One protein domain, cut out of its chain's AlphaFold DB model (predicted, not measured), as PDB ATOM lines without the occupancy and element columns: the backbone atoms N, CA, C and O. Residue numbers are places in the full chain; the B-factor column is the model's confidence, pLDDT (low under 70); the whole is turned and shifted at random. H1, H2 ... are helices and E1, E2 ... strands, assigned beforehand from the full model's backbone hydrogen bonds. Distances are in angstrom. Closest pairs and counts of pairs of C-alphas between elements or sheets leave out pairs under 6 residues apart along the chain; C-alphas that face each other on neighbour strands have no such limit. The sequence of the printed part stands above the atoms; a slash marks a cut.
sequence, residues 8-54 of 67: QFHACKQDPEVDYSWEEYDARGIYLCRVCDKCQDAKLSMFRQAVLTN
ATOM      1  N   GLN A   8     136.247 135.457 104.388       82.12
ATOM      2  CA  GLN A   8     136.265 134.124 103.773       82.12
ATOM      3  C   GLN A   8     136.106 134.169 102.241       82.12
ATOM      4  O   GLN A   8     136.789 133.453 101.517       82.12
ATOM      5  N   PHE A   9     135.267 135.076 101.730       80.50
ATOM      6  CA  PHE A   9     135.000 135.266 100.299       80.50
ATOM      7  C   PHE A   9     135.660 136.535  99.753       80.50
ATOM      8  O   PHE A   9     135.244 137.079  98.730       80.50
ATOM      9  N   HIS A  10     136.686 137.044 100.440       82.75
ATOM     10  CA  HIS A  10     137.378 138.247 100.010       82.75
ATOM     11  C   HIS A  10     138.086 138.019  98.669       82.75
ATOM     12  O   HIS A  10     139.004 137.197  98.548       82.75
ATOM     13  N   ALA A  11     137.664 138.776  97.658       78.81
ATOM     14  CA  ALA A  11     138.336 138.853  96.373       78.81
ATOM     15  C   ALA A  11     139.567 139.759  96.508       78.81
ATOM     16  O   ALA A  11     139.469 140.976  96.333       78.81
ATOM     17  N   CYS A  12     140.717 139.166  96.843       76.81
ATOM     18  CA  CYS A  12     141.988 139.880  96.851       76.81
ATOM     19  C   CYS A  12     142.230 140.452  95.451       76.81
ATOM     20  O   CYS A  12     142.356 139.692  94.486       76.81
ATOM     21  N   LYS A  13     142.294 141.778  95.322       71.38
ATOM     22  CA  LYS A  13     142.736 142.393  94.071       71.38
ATOM     23  C   LYS A  13     144.220 142.073  93.901       71.38
ATOM     24  O   LYS A  13     144.985 142.193  94.850       71.38
ATOM     25  N   GLN A  14     144.631 141.658  92.704       65.75
ATOM     26  CA  GLN A  14     146.043 141.449  92.358       65.75
ATOM     27  C   GLN A  14     146.746 142.791  92.113       65.75
ATOM     28  O   GLN A  14     147.464 142.953  91.131       65.75
ATOM     29  N   ASP A  15     146.470 143.775  92.962       67.12
ATOM     30  CA  ASP A  15     147.014 145.112  92.832       67.12
ATOM     31  C   ASP A  15     148.162 145.261  93.840       67.12
ATOM     32  O   ASP A  15     147.905 145.371  95.043       67.12
ATOM     33  N   PRO A  16     149.426 145.204  93.383       61.91
ATOM     34  CA  PRO A  16     150.587 145.249  94.264       61.91
ATOM     35  C   PRO A  16     150.744 146.595  94.986       61.91
ATOM     36  O   PRO A  16     151.520 146.669  95.937       61.91
ATOM     37  N   GLU A  17     150.025 147.641  94.567       65.31
ATOM     38  CA  GLU A  17     150.066 148.968  95.188       65.31
ATOM     39  C   GLU A  17     148.953 149.161  96.235       65.31
ATOM     40  O   GLU A  17     149.060 150.048  97.084       65.31
ATOM     41  N   VAL A  18     147.901 148.328  96.210       65.50
ATOM     42  CA  VAL A  18     146.693 148.501  97.041       65.50
ATOM     43  C   VAL A  18     146.489 147.376  98.063       65.50
ATOM     44  O   VAL A  18     146.139 147.664  99.208       65.50
ATOM     45  N   ASP A  19     146.712 146.110  97.698       68.25
ATOM     46  CA  ASP A  19     146.550 144.965  98.604       68.25
ATOM     47  C   ASP A  19     147.618 143.894  98.306       68.25
ATOM     48  O   ASP A  19     147.526 143.133  97.337       68.25
ATOM     49  N   TYR A  20     148.631 143.801  99.176       78.31
ATOM     50  CA  TYR A  20     149.632 142.736  99.113       78.31
ATOM     51  C   TYR A  20     148.939 141.380  99.304       78.31
ATOM     52  O   TYR A  20     148.332 141.105 100.340       78.31
ATOM     53  N   SER A  21     148.968 140.548  98.265       87.38
ATOM     54  CA  SER A  21     148.336 139.230  98.266       87.38
ATOM     55  C   SER A  21     149.302 138.168  97.770       87.38
ATOM     56  O   SER A  21     150.011 138.382  96.783       87.38
ATOM     57  N   TRP A  22     149.294 137.013  98.427       88.94
ATOM     58  CA  TRP A  22     150.166 135.878  98.140       88.94
ATOM     59  C   TRP A  22     149.371 134.578  98.060       88.94
ATOM     60  O   TRP A  22     148.198 134.506  98.435       88.94
ATOM     61  N   GLU A  23     150.005 133.562  97.494       90.94
ATOM     62  CA  GLU A  23     149.460 132.214  97.369       90.94
ATOM     63  C   GLU A  23     149.807 131.440  98.637       90.94
ATOM     64  O   GLU A  23     150.976 131.381  99.016       90.94
ATOM     65  N   GLU A  24     148.796 130.887  99.304       91.69
ATOM     66  CA  GLU A  24     149.010 129.966 100.414       91.69
ATOM     67  C   GLU A  24     148.947 128.521  99.951       91.69
ATOM     68  O   GLU A  24     148.148 128.150  99.080       91.69
ATOM     69  N   TYR A  25     149.781 127.708 100.586       91.75
ATOM     70  CA  TYR A  25     149.941 126.298 100.278       91.75
ATOM     71  C   TYR A  25     149.657 125.464 101.523       91.75
ATOM     72  O   TYR A  25     149.795 125.921 102.658       91.75
ATOM     73  N   ASP A  26     149.241 124.225 101.316       90.25
ATOM     74  CA  ASP A  26     149.120 123.264 102.399       90.25
ATOM     75  C   ASP A  26     150.508 122.831 102.915       90.25
ATOM     76  O   ASP A  26     151.561 123.181 102.372       90.25
ATOM     77  N   ALA A  27     150.520 121.985 103.943       88.25
ATOM     78  CA  ALA A  27     151.741 121.416 104.505       88.25
ATOM     79  C   ALA A  27     152.534 120.527 103.516       88.25
ATOM     80  O   ALA A  27     153.653 120.114 103.828       88.25
ATOM     81  N   ARG A  28     151.976 120.190 102.350       87.50
ATOM     82  CA  ARG A  28     152.599 119.415 101.263       87.50
ATOM     83  C   ARG A  28     153.089 120.305 100.115       87.50
ATOM     84  O   ARG A  28     153.740 119.791  99.208       87.50
ATOM     85  N   GLY A  29     152.800 121.606 100.139       87.81
ATOM     86  CA  GLY A  29     153.074 122.530  99.039       87.81
ATOM     87  C   GLY A  29     152.008 122.532  97.933       87.81
ATOM     88  O   GLY A  29     152.276 123.015  96.835       87.81
ATOM     89  N   ILE A  30     150.816 121.987  98.179       87.44
ATOM     90  CA  ILE A  30     149.664 122.048  97.274       87.44
ATOM     91  C   ILE A  30     148.993 123.406  97.437       87.44
ATOM     92  O   ILE A  30     148.716 123.852  98.548       87.44
ATOM     93  N   TYR A  31     148.729 124.068  96.314       89.69
ATOM     94  CA  TYR A  31     148.054 125.359  96.302       89.69
ATOM     95  C   TYR A  31     146.656 125.258  96.929       89.69
ATOM     96  O   TYR A  31     145.837 124.454  96.485       89.69
ATOM     97  N   LEU A  32     146.379 126.103  97.928       88.44
ATOM     98  CA  LEU A  32     145.069 126.195  98.575       88.44
ATOM     99  C   LEU A  32     144.262 127.356  98.006       88.44
ATOM    100  O   LEU A  32     143.232 127.170  97.358       88.44
ATOM    101  N   CYS A  33     144.708 128.581  98.277       89.38
ATOM    102  CA  CYS A  33     144.037 129.785  97.816       89.38
ATOM    103  C   CYS A  33     144.945 131.011  97.924       89.38
ATOM    104  O   CYS A  33     145.940 131.027  98.647       89.38
ATOM    105  N   ARG A  34     144.561 132.083  97.228       88.38
ATOM    106  CA  ARG A  34     145.200 133.389  97.374       88.38
ATOM    107  C   ARG A  34     144.620 134.152  98.563       88.38
ATOM    108  O   ARG A  34     143.398 134.345  98.662       88.38
ATOM    109  N   VAL A  35     145.507 134.644  99.415       89.75
ATOM    110  CA  VAL A  35     145.196 135.387 100.637       89.75
ATOM    111  C   VAL A  35     145.880 136.758 100.631       89.75
ATOM    112  O   VAL A  35     146.701 137.056  99.767       89.75
ATOM    113  N   CYS A  36     145.499 137.618 101.565       89.31
ATOM    114  CA  CYS A  36     146.171 138.878 101.889       89.31
ATOM    115  C   CYS A  36     146.205 139.025 103.414       89.31
ATOM    116  O   CYS A  36     145.490 138.289 104.102       89.31
ATOM    117  N   ASP A  37     146.919 140.023 103.938       86.69
ATOM    118  CA  ASP A  37     147.031 140.271 105.387       86.69
ATOM    119  C   ASP A  37     145.675 140.401 106.102       86.69
ATOM    120  O   ASP A  37     145.556 140.148 107.296       86.69
ATOM    121  N   LYS A  38     144.620 140.783 105.370       86.75
ATOM    122  CA  LYS A  38     143.265 140.937 105.917       86.75
ATOM    123  C   LYS A  38     142.469 139.635 105.928       86.75
ATOM    124  O   LYS A  38     141.611 139.468 106.788       86.75
ATOM    125  N   CYS A  39     142.668 138.753 104.947       89.19
ATOM    126  CA  CYS A  39     141.810 137.580 104.749       89.19
ATOM    127  C   CYS A  39     142.498 136.235 104.981       89.19
ATOM    128  O   CYS A  39     141.793 135.229 104.965       89.19
ATOM    129  N   GLN A  40     143.815 136.201 105.213       90.56
ATOM    130  CA  GLN A  40     144.565 134.968 105.467       90.56
ATOM    131  C   GLN A  40     143.902 134.134 106.562       90.56
ATOM    132  O   GLN A  40     143.435 133.041 106.270       90.56
ATOM    133  N   ASP A  41     143.755 134.673 107.770       89.31
ATOM    134  CA  ASP A  41     143.135 133.951 108.888       89.31
ATOM    135  C   ASP A  41     141.711 133.481 108.569       89.31
ATOM    136  O   ASP A  41     141.349 132.331 108.809       89.31
ATOM    137  N   ALA A  42     140.898 134.347 107.958       90.62
ATOM    138  CA  ALA A  42     139.513 134.023 107.639       90.62
ATOM    139  C   ALA A  42     139.394 132.892 106.606       90.62
ATOM    140  O   ALA A  42     138.544 132.017 106.759       90.62
ATOM    141  N   LYS A  43     140.233 132.906 105.564       89.06
ATOM    142  CA  LYS A  43     140.267 131.864 104.532       89.06
ATOM    143  C   LYS A  43     140.896 130.580 105.056       89.06
ATOM    144  O   LYS A  43     140.321 129.514 104.875       89.06
ATOM    145  N   LEU A  44     142.024 130.675 105.758       88.44
ATOM    146  CA  LEU A  44     142.708 129.524 106.351       88.44
ATOM    147  C   LEU A  44     141.860 128.838 107.425       88.44
ATOM    148  O   LEU A  44     141.898 127.617 107.531       88.44
ATOM    149  N   SER A  45     141.014 129.581 108.143       89.56
ATOM    150  CA  SER A  45     140.045 129.019 109.089       89.56
ATOM    151  C   SER A  45     138.985 128.126 108.430       89.56
ATOM    152  O   SER A  45     138.315 127.380 109.146       89.56
ATOM    153  N   MET A  46     138.794 128.194 107.108       87.56
ATOM    154  CA  MET A  46     137.910 127.268 106.389       87.56
ATOM    155  C   MET A  46     138.570 125.908 106.142       87.56
ATOM    156  O   MET A  46     137.874 124.917 105.918       87.56
ATOM    157  N   PHE A  47     139.901 125.846 106.184       86.06
ATOM    158  CA  PHE A  47     140.653 124.612 106.018       86.06
ATOM    159  C   PHE A  47     140.854 123.924 107.370       86.06
ATOM    160  O   PHE A  47     140.906 124.548 108.431       86.06
ATOM    161  N   ARG A  48     140.987 122.595 107.347       87.12
ATOM    162  CA  ARG A  48     141.307 121.839 108.565       87.12
ATOM    163  C   ARG A  48     142.737 122.187 108.974       87.12
ATOM    164  O   ARG A  48     143.630 122.148 108.137       87.12
ATOM    165  N   GLN A  49     142.993 122.420 110.260       84.44
ATOM    166  CA  GLN A  49     144.349 122.720 110.749       84.44
ATOM    167  C   GLN A  49     145.393 121.663 110.350       84.44
ATOM    168  O   GLN A  49     146.552 122.000 110.121       84.44
ATOM    169  N   ALA A  50     144.980 120.397 110.214       84.12
ATOM    170  CA  ALA A  50     145.844 119.326 109.727       84.12
ATOM    171  C   ALA A  50     146.366 119.586 108.302       84.12
ATOM    172  O   ALA A  50     147.523 119.297 108.042       84.12
ATOM    173  N   VAL A  51     145.577 120.206 107.419       86.19
ATOM    174  CA  VAL A  51     146.006 120.585 106.058       86.19
ATOM    175  C   VAL A  51     147.184 121.558 106.113       86.19
ATOM    176  O   VAL A  51     148.121 121.446 105.337       86.19
ATOM    177  N   LEU A  52     147.166 122.486 107.072       86.50
ATOM    178  CA  LEU A  52     148.164 123.554 107.192       86.50
ATOM    179  C   LEU A  52     149.417 123.131 107.969       86.50
ATOM    180  O   LEU A  52     150.474 123.728 107.810       86.50
ATOM    181  N   THR A  53     149.305 122.120 108.835       86.31
ATOM    182  CA  THR A  53     150.367 121.762 109.796       86.31
ATOM    183  C   THR A  53     150.907 120.345 109.641       86.31
ATOM    184  O   THR A  53     152.002 120.058 110.118       86.31
ATOM    185  N   ASN A  54     150.169 119.447 108.989       85.50
ATOM    186  CA  ASN A  54     150.517 118.040 108.873       85.50
ATOM    187  C   ASN A  54     150.563 117.634 107.402       85.50
ATOM    188  O   ASN A  54     149.531 117.396 106.795       85.50
TER     189      ASN A  54
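What this domain is: This is residues 8 to 54 of the 67 residues of an uncharacterized protein of Idiomarinaceae bacterium (UniProt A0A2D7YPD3). What does one see first in this model? A small, elongated body is built along one two-stranded hairpin, E1 and E2, with the short helix H1 near the middle of its length and the short helix H2 near its turn end, by Tyr 25 of E1. Before E1 a long stretch with no named element, residues 8 to 20, runs past the other end of the hairpin and turns back into E1 through a loop at residues 14 to 19. How is it made up? The printed part has 47 residues, with two named strands and two named helices in the order E1, E2, H1, H2; the sheet E1 - E2 is antiparallel and the class is mixed, helices and strands, though 21 residues, under half, are in named elements. It is only just compact, close to loose, with a radius of gyration of the C-alphas of 10.9 A, and spans 34 by 18 by 13 A.

Where its parts are: Where are the strands? E1 is residues 21 to 25, 13.2 A from first to last C-alpha, and begins with C-alpha 21 at (148.336, 139.230, 98.266). E2 is residues 31 to 36, 14.7 A long. Where are the helices? H1 is residues 40 to 44, 5.8 A long. H2 is residues 49 to 53, 6.2 A long, and ends with C-alpha 53 at (150.367, 121.762, 109.796).

How they stand to each other: How do the strands pair? E1 and E2 form a hairpin and are antiparallel, with 151 degrees between their directions. C-alphas 21 and 36 face each other at 4.2 A; N 22 and O 35, and N 24 and O 33, are each 2.9 A apart, within hydrogen-bond range. Where do the helices stand? E2 and H1 have 2 pairs of C-alphas within 8 A, the closest being those of Val 35 and Lys 43 at 7.2 A, while E1 and H1 are near each other, with 7 pairs within 10 A. E1 and H2 have 1 pair within 8 A, the C-alphas of Tyr 25 and Leu 52 at 7.6 A. Which parts stay apart, and how are the helix backbones? E2 and H2 are apart, and H1 and H2 only just so, their closest C-alphas being 8.1 A apart. In H1 and H2 every O i to N i+4 pair is within hydrogen-bond range.

The domain as a whole: How far does it reach? The two C-alphas farthest apart are those of Glu 17 and Asn 54, 33.8 A. Is it unbroken? The printed part has no cut, and the links E1 to E2, E2 to H1 and H1 to H2 are tight. Where is confidence low? The mean pLDDT of the printed part is 83.9, and residues 14 to 19 are under 70.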